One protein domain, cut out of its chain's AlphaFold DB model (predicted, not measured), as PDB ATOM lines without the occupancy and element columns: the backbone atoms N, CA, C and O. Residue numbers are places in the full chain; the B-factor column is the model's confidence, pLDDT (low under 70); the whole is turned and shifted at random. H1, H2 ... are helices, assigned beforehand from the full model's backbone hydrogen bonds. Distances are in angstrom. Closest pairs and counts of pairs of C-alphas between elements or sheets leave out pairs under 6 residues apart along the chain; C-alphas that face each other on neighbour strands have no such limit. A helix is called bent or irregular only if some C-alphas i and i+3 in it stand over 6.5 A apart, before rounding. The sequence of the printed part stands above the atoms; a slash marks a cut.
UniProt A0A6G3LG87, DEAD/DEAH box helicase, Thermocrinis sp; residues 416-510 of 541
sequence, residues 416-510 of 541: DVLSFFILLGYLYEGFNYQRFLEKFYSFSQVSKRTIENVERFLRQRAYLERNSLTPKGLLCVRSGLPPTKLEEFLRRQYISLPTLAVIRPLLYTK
ATOM      1  N   ASP A 416      35.936  44.397  -9.645       83.50
ATOM      2  CA  ASP A 416      36.126  43.264  -8.738       83.50
ATOM      3  C   ASP A 416      35.740  43.657  -7.305       83.50
ATOM      4  O   ASP A 416      34.820  43.079  -6.726       83.50
ATOM      5  N   VAL A 417      36.373  44.696  -6.756       86.19
ATOM      6  CA  VAL A 417      36.133  45.108  -5.368       86.19
ATOM      7  C   VAL A 417      34.766  45.773  -5.198       86.19
ATOM      8  O   VAL A 417      34.069  45.483  -4.228       86.19
ATOM      9  N   LEU A 418      34.328  46.597  -6.154       88.75
ATOM     10  CA  LEU A 418      33.009  47.236  -6.076       88.75
ATOM     11  C   LEU A 418      31.871  46.203  -6.079       88.75
ATOM     12  O   LEU A 418      30.934  46.310  -5.288       88.75
ATOM     13  N   SER A 419      31.959  45.178  -6.932       91.94
ATOM     14  CA  SER A 419      30.969  44.095  -6.970       91.94
ATOM     15  C   SER A 419      30.923  43.325  -5.651       91.94
ATOM     16  O   SER A 419      29.840  43.001  -5.167       91.94
ATOM     17  N   PHE A 420      32.081  43.116  -5.024       92.69
ATOM     18  CA  PHE A 420      32.177  42.504  -3.706       92.69
ATOM     19  C   PHE A 420      31.541  43.376  -2.610       92.69
ATOM     20  O   PHE A 420      30.739  42.880  -1.821       92.69
ATOM     21  N   PHE A 421      31.821  44.682  -2.592       92.88
ATOM     22  CA  PHE A 421      31.249  45.614  -1.615       92.88
ATOM     23  C   PHE A 421      29.732  45.717  -1.709       92.88
ATOM     24  O   PHE A 421      29.064  45.738  -0.677       92.88
ATOM     25  N   ILE A 422      29.167  45.712  -2.920       94.00
ATOM     26  CA  ILE A 422      27.708  45.682  -3.091       94.00
ATOM     27  C   ILE A 422      27.126  44.420  -2.439       94.00
ATOM     28  O   ILE A 422      26.164  44.526  -1.679       94.00
ATOM     29  N   LEU A 423      27.727  43.242  -2.656       95.81
ATOM     30  CA  LEU A 423      27.275  42.016  -1.988       95.81
ATOM     31  C   LEU A 423      27.417  42.088  -0.459       95.81
ATOM     32  O   LEU A 423      26.526  41.613   0.244       95.81
ATOM     33  N   LEU A 424      28.478  42.709   0.071       95.00
ATOM     34  CA  LEU A 424      28.608  42.955   1.514       95.00
ATOM     35  C   LEU A 424      27.507  43.877   2.047       95.00
ATOM     36  O   LEU A 424      26.979  43.637   3.129       95.00
ATOM     37  N   GLY A 425      27.128  44.910   1.294       95.25
ATOM     38  CA  GLY A 425      26.003  45.764   1.662       95.25
ATOM     39  C   GLY A 425      24.713  44.958   1.798       95.25
ATOM     40  O   GLY A 425      24.006  45.094   2.795       95.25
ATOM     41  N   TYR A 426      24.441  44.058   0.851       96.25
ATOM     42  CA  TYR A 426      23.294  43.152   0.941       96.25
ATOM     43  C   TYR A 426      23.405  42.169   2.114       96.25
ATOM     44  O   TYR A 426      22.390  41.873   2.741       96.25
ATOM     45  N   LEU A 427      24.611  41.689   2.443       95.31
ATOM     46  CA  LEU A 427      24.840  40.820   3.602       95.31
ATOM     47  C   LEU A 427      24.441  41.508   4.917       95.31
ATOM     48  O   LEU A 427      23.824  40.872   5.768       95.31
ATOM     49  N   TYR A 428      24.807  42.782   5.088       94.12
ATOM     50  CA  TYR A 428      24.659  43.479   6.368       94.12
ATOM     51  C   TYR A 428      23.390  44.331   6.501       94.12
ATOM     52  O   TYR A 428      22.932  44.527   7.623       94.12
ATOM     53  N   GLU A 429      22.830  44.839   5.399       94.62
ATOM     54  CA  GLU A 429      21.690  45.777   5.396       94.62
ATOM     55  C   GLU A 429      20.537  45.338   4.467       94.62
ATOM     56  O   GLU A 429      19.500  46.008   4.389       94.62
ATOM     57  N   GLY A 430      20.682  44.220   3.744       92.94
ATOM     58  CA  GLY A 430      19.658  43.713   2.826       92.94
ATOM     59  C   GLY A 430      19.276  44.741   1.758       92.94
ATOM     60  O   GLY A 430      20.135  45.274   1.062       92.94
ATOM     61  N   PHE A 431      17.982  45.059   1.643       88.69
ATOM     62  CA  PHE A 431      17.486  46.065   0.692       88.69
ATOM     63  C   PHE A 431      18.102  47.459   0.898       88.69
ATOM     64  O   PHE A 431      18.234  48.217  -0.057       88.69
ATOM     65  N   ASN A 432      18.534  47.785   2.120       92.69
ATOM     66  CA  ASN A 432      19.174  49.058   2.442       92.69
ATOM     67  C   ASN A 432      20.702  49.016   2.260       92.69
ATOM     68  O   ASN A 432      21.406  49.785   2.909       92.69
ATOM     69  N   TYR A 433      21.224  48.140   1.390       93.12
ATOM     70  CA  TYR A 433      22.662  47.898   1.183       93.12
ATOM     71  C   TYR A 433      23.515  49.170   1.055       93.12
ATOM     72  O   TYR A 433      24.666  49.198   1.493       93.12
ATOM     73  N   GLN A 434      22.942  50.241   0.498       92.12
ATOM     74  CA  GLN A 434      23.592  51.542   0.341       92.12
ATOM     75  C   GLN A 434      24.030  52.160   1.677       92.12
ATOM     76  O   GLN A 434      25.104  52.748   1.728       92.12
ATOM     77  N   ARG A 435      23.294  51.935   2.778       93.44
ATOM     78  CA  ARG A 435      23.668  52.416   4.125       93.44
ATOM     79  C   ARG A 435      25.016  51.875   4.590       93.44
ATOM     80  O   ARG A 435      25.755  52.565   5.289       93.44
ATOM     81  N   PHE A 436      25.335  50.635   4.218       94.62
ATOM     82  CA  PHE A 436      26.645  50.061   4.510       94.62
ATOM     83  C   PHE A 436      27.711  50.598   3.557       94.62
ATOM     84  O   PHE A 436      28.813  50.915   3.992       94.62
ATOM     85  N   LEU A 437      27.379  50.751   2.272       92.25
ATOM     86  CA  LEU A 437      28.303  51.308   1.285       92.25
ATOM     87  C   LEU A 437      28.747  52.735   1.636       92.25
ATOM     88  O   LEU A 437      29.919  53.057   1.476       92.25
ATOM     89  N   GLU A 438      27.867  53.553   2.216       92.62
ATOM     90  CA  GLU A 438      28.186  54.890   2.742       92.62
ATOM     91  C   GLU A 438      29.283  54.893   3.822       92.62
ATOM     92  O   GLU A 438      29.878  55.936   4.090       92.62
ATOM     93  N   LYS A 439      29.583  53.745   4.447       94.88
ATOM     94  CA  LYS A 439      30.683  53.614   5.416       94.88
ATOM     95  C   LYS A 439      32.051  53.466   4.756       94.88
ATOM     96  O   LYS A 439      33.055  53.663   5.436       94.88
ATOM     97  N   PHE A 440      32.119  53.143   3.467       92.56
ATOM     98  CA  PHE A 440      33.377  53.022   2.731       92.56
ATOM     99  C   PHE A 440      33.851  54.389   2.248       92.56
ATOM    100  O   PHE A 440      33.072  55.188   1.728       92.56
ATOM    101  N   TYR A 441      35.153  54.640   2.354       90.38
ATOM    102  CA  TYR A 441      35.754  55.873   1.859       90.38
ATOM    103  C   TYR A 441      35.621  55.979   0.337       90.38
ATOM    104  O   TYR A 441      35.194  57.004  -0.196       90.38
ATOM    105  N   SER A 442      35.948  54.896  -0.370       87.19
ATOM    106  CA  SER A 442      35.947  54.808  -1.825       87.19
ATOM    107  C   SER A 442      34.555  54.995  -2.408       87.19
ATOM    108  O   SER A 442      34.429  55.505  -3.515       87.19
ATOM    109  N   PHE A 443      33.506  54.614  -1.672       84.88
ATOM    110  CA  PHE A 443      32.131  54.698  -2.157       84.88
ATOM    111  C   PHE A 443      31.691  56.135  -2.435       84.88
ATOM    112  O   PHE A 443      31.008  56.369  -3.428       84.88
ATOM    113  N   SER A 444      32.167  57.104  -1.643       80.62
ATOM    114  CA  SER A 444      31.913  58.536  -1.875       80.62
ATOM    115  C   SER A 444      32.389  59.037  -3.249       80.62
ATOM    116  O   SER A 444      31.969  60.100  -3.699       80.62
ATOM    117  N   GLN A 445      33.248  58.268  -3.927       79.00
ATOM    118  CA  GLN A 445      33.860  58.606  -5.211       79.00
ATOM    119  C   GLN A 445      33.290  57.783  -6.378       79.00
ATOM    120  O   GLN A 445      33.693  57.990  -7.521       79.00
ATOM    121  N   VAL A 446      32.367  56.845  -6.130       82.50
ATOM    122  CA  VAL A 446      31.785  55.992  -7.177       82.50
ATOM    123  C   VAL A 446      30.479  56.595  -7.689       82.50
ATOM    124  O   VAL A 446      29.561  56.877  -6.922       82.50
ATOM    125  N   SER A 447      30.350  56.746  -9.011       86.88
ATOM    126  CA  SER A 447      29.109  57.253  -9.606       86.88
ATOM    127  C   SER A 447      27.920  56.302  -9.387       86.88
ATOM    128  O   SER A 447      28.047  55.077  -9.494       86.88
ATOM    129  N   LYS A 448      26.723  56.869  -9.185       87.00
ATOM    130  CA  LYS A 448      25.466  56.103  -9.076       87.00
ATOM    131  C   LYS A 448      25.252  55.164 -10.268       87.00
ATOM    132  O   LYS A 448      24.895  54.004 -10.090       87.00
ATOM    133  N   ARG A 449      25.559  55.635 -11.481       88.88
ATOM    134  CA  ARG A 449      25.463  54.847 -12.718       88.88
ATOM    135  C   ARG A 449      26.373  53.617 -12.687       88.88
ATOM    136  O   ARG A 449      25.983  52.553 -13.165       88.88
ATOM    137  N   THR A 450      27.582  53.746 -12.142       89.00
ATOM    138  CA  THR A 450      28.513  52.618 -11.991       89.00
ATOM    139  C   THR A 450      27.950  51.584 -11.021       89.00
ATOM    140  O   THR A 450      27.939  50.400 -11.349       89.00
ATOM    141  N   ILE A 451      27.414  52.022  -9.877       88.50
ATOM    142  CA  ILE A 451      26.781  51.139  -8.884       88.50
ATOM    143  C   ILE A 451      25.611  50.377  -9.515       88.50
ATOM    144  O   ILE A 451      25.576  49.151  -9.445       88.50
ATOM    145  N   GLU A 452      24.711  51.075 -10.213       90.81
ATOM    146  CA  GLU A 452      23.565  50.470 -10.908       90.81
ATOM    147  C   GLU A 452      23.998  49.449 -11.972       90.81
ATOM    148  O   GLU A 452      23.380  48.394 -12.127       90.81
ATOM    149  N   ASN A 453      25.079  49.728 -12.708       92.00
ATOM    150  CA  ASN A 453      25.619  48.799 -13.701       92.00
ATOM    151  C   ASN A 453      26.194  47.531 -13.056       92.00
ATOM    152  O   ASN A 453      25.941  46.431 -13.552       92.00
ATOM    153  N   VAL A 454      26.947  47.666 -11.960       92.06
ATOM    154  CA  VAL A 454      27.502  46.513 -11.238       92.06
ATOM    155  C   VAL A 454      26.389  45.716 -10.560       92.06
ATOM    156  O   VAL A 454      26.384  44.491 -10.640       92.06
ATOM    157  N   GLU A 455      25.390  46.378  -9.977       92.88
ATOM    158  CA  GLU A 455      24.216  45.708  -9.418       92.88
ATOM    159  C   GLU A 455      23.451  44.922 -10.497       92.88
ATOM    160  O   GLU A 455      23.093  43.761 -10.285       92.88
ATOM    161  N   ARG A 456      23.262  45.501 -11.693       93.88
ATOM    162  CA  ARG A 456      22.653  44.798 -12.835       93.88
ATOM    163  C   ARG A 456      23.449  43.548 -13.213       93.88
ATOM    164  O   ARG A 456      22.843  42.499 -13.420       93.88
ATOM    165  N   PHE A 457      24.778  43.639 -13.264       94.38
ATOM    166  CA  PHE A 457      25.654  42.487 -13.498       94.38
ATOM    167  C   PHE A 457      25.450  41.393 -12.436       94.38
ATOM    168  O   PHE A 457      25.255  40.228 -12.787       94.38
ATOM    169  N   LEU A 458      25.423  41.761 -11.151       96.00
ATOM    170  CA  LEU A 458      25.225  40.818 -10.046       96.00
ATOM    171  C   LEU A 458      23.872  40.098 -10.134       96.00
ATOM    172  O   LEU A 458      23.801  38.892  -9.896       96.00
ATOM    173  N   ARG A 459      22.812  40.807 -10.535       95.50
ATOM    174  CA  ARG A 459      21.474  40.234 -10.756       95.50
ATOM    175  C   ARG A 459      21.440  39.295 -11.960       95.50
ATOM    176  O   ARG A 459      20.989  38.162 -11.841       95.50
ATOM    177  N   GLN A 460      21.979  39.726 -13.101       95.75
ATOM    178  CA  GLN A 460      22.034  38.916 -14.327       95.75
ATOM    179  C   GLN A 460      22.827  37.616 -14.147       95.75
ATOM    180  O   GLN A 460      22.521  36.614 -14.784       95.75
ATOM    181  N   ARG A 461      23.847  37.623 -13.281       95.62
ATOM    182  CA  ARG A 461      24.685  36.452 -12.977       95.62
ATOM    183  C   ARG A 461      24.230  35.657 -11.748       95.62
ATOM    184  O   ARG A 461      24.975  34.787 -11.287       95.62
ATOM    185  N   ALA A 462      23.023  35.940 -11.251       95.88
ATOM    186  CA  ALA A 462      22.380  35.256 -10.132       95.88
ATOM    187  C   ALA A 462      23.189  35.283  -8.819       95.88
ATOM    188  O   ALA A 462      23.176  34.317  -8.061       95.88
ATOM    189  N   TYR A 463      23.894  36.382  -8.532       96.69
ATOM    190  CA  TYR A 463      24.457  36.665  -7.199       96.69
ATOM    191  C   TYR A 463      23.435  37.340  -6.276       96.69
ATOM    192  O   TYR A 463      23.500  37.199  -5.055       96.69
ATOM    193  N   LEU A 464      22.493  38.069  -6.876       95.81
ATOM    194  CA  LEU A 464      21.393  38.749  -6.206       95.81
ATOM    195  C   LEU A 464      20.073  38.315  -6.828       95.81
ATOM    196  O   LEU A 464      19.929  38.324  -8.051       95.81
ATOM    197  N   GLU A 465      19.095  38.015  -5.985       92.81
ATOM    198  CA  GLU A 465      17.720  37.762  -6.401       92.81
ATOM    199  C   GLU A 465      16.781  38.587  -5.522       92.81
ATOM    200  O   GLU A 465      16.912  38.609  -4.297       92.81
ATOM    201  N   ARG A 466      15.849  39.314  -6.154       86.06
ATOM    202  CA  ARG A 466      14.986  40.302  -5.487       86.06
ATOM    203  C   ARG A 466      15.818  41.289  -4.656       86.06
ATOM    204  O   ARG A 466      16.458  42.147  -5.247       86.06
ATOM    205  N   ASN A 467      15.856  41.159  -3.333       86.50
ATOM    206  CA  ASN A 467      16.582  42.059  -2.430       86.50
ATOM    207  C   ASN A 467      17.510  41.302  -1.464       86.50
ATOM    208  O   ASN A 467      17.790  41.783  -0.366       86.50
ATOM    209  N   SER A 468      17.959  40.107  -1.852       91.19
ATOM    210  CA  SER A 468      18.792  39.234  -1.024       91.19
ATOM    211  C   SER A 468      19.905  38.570  -1.828       91.19
ATOM    212  O   SER A 468      19.821  38.413  -3.050       91.19
ATOM    213  N   LEU A 469      20.944  38.141  -1.112       94.81
ATOM    214  CA  LEU A 469      21.985  37.277  -1.657       94.81
ATOM    215  C   LEU A 469      21.397  35.914  -2.031       94.81
ATOM    216  O   LEU A 469      20.657  35.315  -1.253       94.81
ATOM    217  N   THR A 470      21.774  35.406  -3.200       96.44
ATOM    218  CA  THR A 470      21.591  33.987  -3.538       96.44
ATOM    219  C   THR A 470      22.660  33.144  -2.824       96.44
ATOM    220  O   THR A 470      23.637  33.707  -2.320       96.44
ATOM    221  N   PRO A 471      22.576  31.797  -2.825       95.06
ATOM    222  CA  PRO A 471      23.669  30.952  -2.334       95.06
ATOM    223  C   PRO A 471      25.018  31.264  -3.003       95.06
ATOM    224  O   PRO A 471      26.052  31.284  -2.342       95.06
ATOM    225  N   LYS A 472      25.000  31.612  -4.296       94.19
ATOM    226  CA  LYS A 472      26.186  32.034  -5.056       94.19
ATOM    227  C   LYS A 472      26.739  33.383  -4.572       94.19
ATOM    228  O   LYS A 472      27.949  33.537  -4.429       94.19
ATOM    229  N   GLY A 473      25.866  34.351  -4.285       95.06
ATOM    230  CA  GLY A 473      26.247  35.621  -3.655       95.06
ATOM    231  C   GLY A 473      26.839  35.430  -2.259       95.06
ATOM    232  O   GLY A 473      27.880  36.006  -1.944       95.06
ATOM    233  N   LEU A 474      26.204  34.575  -1.452       93.38
ATOM    234  CA  LEU A 474      26.638  34.248  -0.098       93.38
ATOM    235  C   LEU A 474      28.009  33.561  -0.087       93.38
ATOM    236  O   LEU A 474      28.859  33.908   0.734       93.38
ATOM    237  N   LEU A 475      28.244  32.643  -1.029       89.62
ATOM    238  CA  LEU A 475      29.535  31.993  -1.245       89.62
ATOM    239  C   LEU A 475      30.645  33.024  -1.472       89.62
ATOM    240  O   LEU A 475      31.670  32.980  -0.791       89.62
ATOM    241  N   CYS A 476      30.435  33.975  -2.389       91.62
ATOM    242  CA  CYS A 476      31.404  35.034  -2.669       91.62
ATOM    243  C   CYS A 476      31.757  35.821  -1.408       91.62
ATOM    244  O   CYS A 476      32.930  35.891  -1.048       91.62
ATOM    245  N   VAL A 477      30.765  36.358  -0.690       91.12
ATOM    246  CA  VAL A 477      31.047  37.175   0.503       91.12
ATOM    247  C   VAL A 477      31.711  36.366   1.615       91.12
ATOM    248  O   VAL A 477      32.701  36.825   2.173       91.12
ATOM    249  N   ARG A 478      31.264  35.137   1.904       87.25
ATOM    250  CA  ARG A 478      31.844  34.331   2.994       87.25
ATOM    251  C   ARG A 478      33.274  33.873   2.722       87.25
ATOM    252  O   ARG A 478      34.080  33.852   3.653       87.25
ATOM    253  N   SER A 479      33.590  33.577   1.461       82.81
ATOM    254  CA  SER A 479      34.943  33.208   1.021       82.81
ATOM    255  C   SER A 479      35.854  34.414   0.779       82.81
ATOM    256  O   SER A 479      37.072  34.272   0.748       82.81
ATOM    257  N   GLY A 480      35.292  35.615   0.619       85.62
ATOM    258  CA  GLY A 480      36.057  36.789   0.208       85.62
ATOM    259  C   GLY A 480      36.379  36.842  -1.281       85.62
ATOM    260  O   GLY A 480      37.219  37.642  -1.669       85.62
ATOM    261  N   LEU A 481      35.741  36.008  -2.106       86.56
ATOM    262  CA  LEU A 481      35.990  35.926  -3.539       86.56
ATOM    263  C   LEU A 481      35.138  36.954  -4.312       86.56
ATOM    264  O   LEU A 481      33.906  36.882  -4.261       86.56
ATOM    265  N   PRO A 482      35.745  37.871  -5.087       90.56
ATOM    266  CA  PRO A 482      35.020  38.795  -5.936       90.56
ATOM    267  C   PRO A 482      34.209  38.038  -6.994       90.56
ATOM    268  O   PRO A 482      34.745  37.128  -7.638       90.56
ATOM    269  N   PRO A 483      32.951  38.432  -7.243       93.06
ATOM    270  CA  PRO A 483      32.089  37.823  -8.259       93.06
ATOM    271  C   PRO A 483      32.743  37.682  -9.634       93.06
ATOM    272  O   PRO A 483      32.627  36.651 -10.286       93.06
ATOM    273  N   THR A 484      33.495  38.687 -10.071       90.44
ATOM    274  CA  THR A 484      34.219  38.664 -11.350       90.44
ATOM    275  C   THR A 484      35.276  37.558 -11.422       90.44
ATOM    276  O   THR A 484      35.436  36.940 -12.474       90.44
ATOM    277  N   LYS A 485      35.967  37.259 -10.312       89.94
ATOM    278  CA  LYS A 485      36.935  36.156 -10.223       89.94
ATOM    279  C   LYS A 485      36.246  34.802 -10.234       89.94
ATOM    280  O   LYS A 485      36.748  33.885 -10.881       89.94
ATOM    281  N   LEU A 486      35.082  34.684  -9.591       91.75
ATOM    282  CA  LEU A 486      34.278  33.467  -9.679       91.75
ATOM    283  C   LEU A 486      33.763  33.237 -11.108       91.75
ATOM    284  O   LEU A 486      33.885  32.130 -11.623       91.75
ATOM    285  N   GLU A 487      33.255  34.272 -11.787       93.44
ATOM    286  CA  GLU A 487      32.858  34.166 -13.200       93.44
ATOM    287  C   GLU A 487      34.037  33.767 -14.097       93.44
ATOM    288  O   GLU A 487      33.878  32.973 -15.026       93.44
ATOM    289  N   GLU A 488      35.231  34.293 -13.823       89.62
ATOM    290  CA  GLU A 488      36.433  33.911 -14.552       89.62
ATOM    291  C   GLU A 488      36.800  32.439 -14.319       89.62
ATOM    292  O   GLU A 488      37.066  31.732 -15.291       89.62
ATOM    293  N   PHE A 489      36.766  31.965 -13.070       91.00
ATOM    294  CA  PHE A 489      36.962  30.554 -12.723       91.00
ATOM    295  C   PHE A 489      35.971  29.651 -13.473       91.00
ATOM    296  O   PHE A 489      36.394  28.754 -14.205       91.00
ATOM    297  N   LEU A 490      34.669  29.947 -13.384       91.38
ATOM    298  CA  LEU A 490      33.608  29.166 -14.033       91.38
ATOM    299  C   LEU A 490      33.779  29.131 -15.557       91.38
ATOM    300  O   LEU A 490      33.636  28.080 -16.178       91.38
ATOM    301  N   ARG A 491      34.148  30.261 -16.175       92.38
ATOM    302  CA  ARG A 491      34.420  30.321 -17.618       92.38
ATOM    303  C   ARG A 491      35.624  29.464 -18.006       92.38
ATOM    304  O   ARG A 491      35.562  28.762 -19.011       92.38
ATOM    305  N   ARG A 492      36.725  29.543 -17.248       90.50
ATOM    306  CA  ARG A 492      37.948  28.764 -17.511       90.50
ATOM    307  C   ARG A 492      37.692  27.261 -17.359       90.50
ATOM    308  O   ARG A 492      38.215  26.486 -18.155       90.50
ATOM    309  N   GLN A 493      36.868  26.878 -16.383       88.50
ATOM    310  CA  GLN A 493      36.408  25.504 -16.195       88.50
ATOM    311  C   GLN A 493      35.542  25.037 -17.373       88.50
ATOM    312  O   GLN A 493      35.780  23.963 -17.913       88.50
ATOM    313  N   TYR A 494      34.587  25.861 -17.818       91.81
ATOM    314  CA  TYR A 494      33.687  25.539 -18.931       91.81
ATOM    315  C   TYR A 494      34.432  25.251 -20.243       91.81
ATOM    316  O   TYR A 494      34.100  24.304 -20.949       91.81
ATOM    317  N   ILE A 495      35.473  26.028 -20.557       93.50
ATOM    318  CA  ILE A 495      36.290  25.820 -21.768       93.50
ATOM    319  C   ILE A 495      37.407  24.777 -21.581       93.50
ATOM    320  O   ILE A 495      38.268  24.656 -22.446       93.50
ATOM    321  N   SER A 496      37.408  24.039 -20.462       91.19
ATOM    322  CA  SER A 496      38.352  22.949 -20.171       91.19
ATOM    323  C   SER A 496      39.833  23.354 -20.251       91.19
ATOM    324  O   SER A 496      40.659  22.625 -20.799       91.19
ATOM    325  N   LEU A 497      40.193  24.530 -19.710       81.44
ATOM    326  CA  LEU A 497      41.605  24.913 -19.584       81.44
ATOM    327  C   LEU A 497      42.366  23.969 -18.631       81.44
ATOM    328  O   LEU A 497      41.750  23.349 -17.763       81.44
ATOM    329  N   PRO A 498      43.712  23.931 -18.703       81.94
ATOM    330  CA  PRO A 498      44.525  23.245 -17.702       81.94
ATOM    331  C   PRO A 498      44.162  23.681 -16.277       81.94
ATOM    332  O   PRO A 498      43.948  24.872 -16.033       81.94
ATOM    333  N   THR A 499      44.147  22.742 -15.326       78.56
ATOM    334  CA  THR A 499      43.700  22.953 -13.933       78.56
ATOM    335  C   THR A 499      44.292  24.213 -13.300       78.56
ATOM    336  O   THR A 499      43.580  25.000 -12.685       78.56
ATOM    337  N   LEU A 500      45.580  24.468 -13.531       72.12
ATOM    338  CA  LEU A 500      46.300  25.643 -13.031       72.12
ATOM    339  C   LEU A 500      45.734  26.960 -13.553       72.12
ATOM    340  O   LEU A 500      45.593  27.937 -12.817       72.12
ATOM    341  N   ALA A 501      45.381  26.990 -14.837       73.19
ATOM    342  CA  ALA A 501      44.708  28.132 -15.415       73.19
ATOM    343  C   ALA A 501      43.306  28.267 -14.814       73.19
ATOM    344  O   ALA A 501      42.918  29.388 -14.494       73.19
ATOM    345  N   VAL A 502      42.575  27.166 -14.609       77.62
ATOM    346  CA  VAL A 502      41.229  27.185 -14.016       77.62
ATOM    347  C   VAL A 502      41.236  27.771 -12.608       77.62
ATOM    348  O   VAL A 502      40.484  28.707 -12.369       77.62
ATOM    349  N   ILE A 503      42.103  27.302 -11.706       80.69
ATOM    350  CA  ILE A 503      42.108  27.719 -10.289       80.69
ATOM    351  C   ILE A 503      42.680  29.122 -10.054       80.69
ATOM    352  O   ILE A 503      42.388  29.743  -9.036       80.69
ATOM    353  N   ARG A 504      43.477  29.655 -10.990       77.44
ATOM    354  CA  ARG A 504      44.186  30.938 -10.835       77.44
ATOM    355  C   ARG A 504      43.310  32.111 -10.360       77.44
ATOM    356  O   ARG A 504      43.777  32.852  -9.498       77.44
ATOM    357  N   PRO A 505      42.075  32.319 -10.858       83.12
ATOM    358  CA  PRO A 505      41.211  33.396 -10.373       83.12
ATOM    359  C   PRO A 505      40.819  33.256  -8.895       83.12
ATOM    360  O   PRO A 505      40.612  34.269  -8.234       83.12
ATOM    361  N   LEU A 506      40.759  32.035  -8.349       79.94
ATOM    362  CA  LEU A 506      40.446  31.798  -6.932       79.94
ATOM    363  C   LEU A 506      41.594  32.216  -6.000       79.94
ATOM    364  O   LEU A 506      41.369  32.495  -4.827       79.94
ATOM    365  N   LEU A 507      42.815  32.308  -6.530       72.50
ATOM    366  CA  LEU A 507      44.029  32.678  -5.800       72.50
ATOM    367  C   LEU A 507      44.408  34.154  -5.991       72.50
ATOM    368  O   LEU A 507      45.556  34.531  -5.774       72.50
ATOM    369  N   TYR A 508      43.465  35.008  -6.410       68.19
ATOM    370  CA  TYR A 508      43.744  36.390  -6.825       68.19
ATOM    371  C   TYR A 508      44.389  37.282  -5.743       68.19
ATOM    372  O   TYR A 508      44.913  38.347  -6.070       68.19
ATOM    373  N   THR A 509      44.351  36.873  -4.472       61.47
ATOM    374  CA  THR A 509      44.982  37.570  -3.342       61.47
ATOM    375  C   THR A 509      46.427  37.141  -3.071       61.47
ATOM    376  O   THR A 509      47.146  37.888  -2.404       61.47
ATOM    377  N   LYS A 510      46.890  35.985  -3.575       53.81
ATOM    378  CA  LYS A 510      48.269  35.508  -3.377       53.81
ATOM    379  C   LYS A 510      49.181  35.954  -4.529       53.81
ATOM    380  O   LYS A 510      48.815  35.877  -5.701       53.81
TER     381      LYS A 510
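Overview. This is residues 416 to 510 of the 541 residues of the protein "DEAD/DEAH box helicase" of Thermocrinis sp (UniProt A0A6G3LG87). A kinked helix, H1, is the core of a cluster in which H2, H4 and H5 pack round it, and a helical hairpin of H6 and H7 extends from this cluster and makes one end of the long axis. The small H3 is at the edge of the cluster and touches no helix. The printed part has 95 residues with seven named helices, H1 to H7 in chain order, and no named strand; its class is all helix, and the helices that touch are mostly crossed. It is compact, with a radius of gyration of the C-alphas of 13.9 A, yet elongated in outline, spanning 42 by 26 by 23 A.

Arrangement. H1, residues 416 to 432, is the hub, touching four helices, and has a kink of 72 degrees near residue 426. It touches H2, residues 434 to 437; the closest C-alphas, of Gly 425 and Phe 436, are 5.2 A apart. H3, residues 442 to 445, is close to H2 but not clearly touching, with the C-alphas of Leu 437 and Phe 443 closest at 6.2 A. With residues 418 to 422 alone, H1 touches H4, residues 448 to 460, about perpendicular at 85 degrees; the C-alphas of Ser 419 and Val 454 are closest, at 6.0 A. With residues 420 to 427 alone, H1 touches H5, residues 471 to 479; the C-alphas of Leu 424 and Val 477 are closest, at 6.4 A. Residues 416 to 420 of H1 touch residues 483 to 485 of H6, residues 483 to 494, at a steep tilt of 62 degrees, opposite ways; the C-alphas of Asp 416 and Thr 484 are closest, at 5.6 A. H5 and H6 only just touch, only at the corner by their link, with 3 pairs of C-alphas within 8 A, the closest those of Cys 476 and Pro 483 at 6.3 A. H6 and H7, residues 499 to 507, form a helical hairpin at a shallow tilt of 8 degrees, opposite ways, with the C-alphas of Arg 492 and Val 502 closest at 5.0 A. In H4, H5 and H6 every O i to N i+4 pair is within hydrogen-bond range, against 11 of 13 in H1 and 2 of 5 in H7, where 3 of 6 O i to N i+3 pairs are; H2 and H3 are too short for an O i to N i+4 pair.

Along the chain. H1 begins at C-alpha 416, (36.126, 43.264, -8.738), and measures 21.1 A from first to last C-alpha; H4 measures 18.3 A and H6 16.4 A. H1 and H7 are irregular: C-alphas 428 and 431 are 9.5 A apart, and C-alphas 502 and 505 are 7.2 A apart. H7 ends at C-alpha 507, (44.029, 32.678, -5.800).

Size, cuts and confidence. The C-alphas farthest apart, of Arg 435 and Pro 498, are 42.0 A apart. The printed part has no cut and no long link; in the ten-residue link from H4 to H5, residues 464 to 465 pair with residues 468 to 469, antiparallel. The mean pLDDT of the printed part is 88.8, and residues 508 to 510 are under 70.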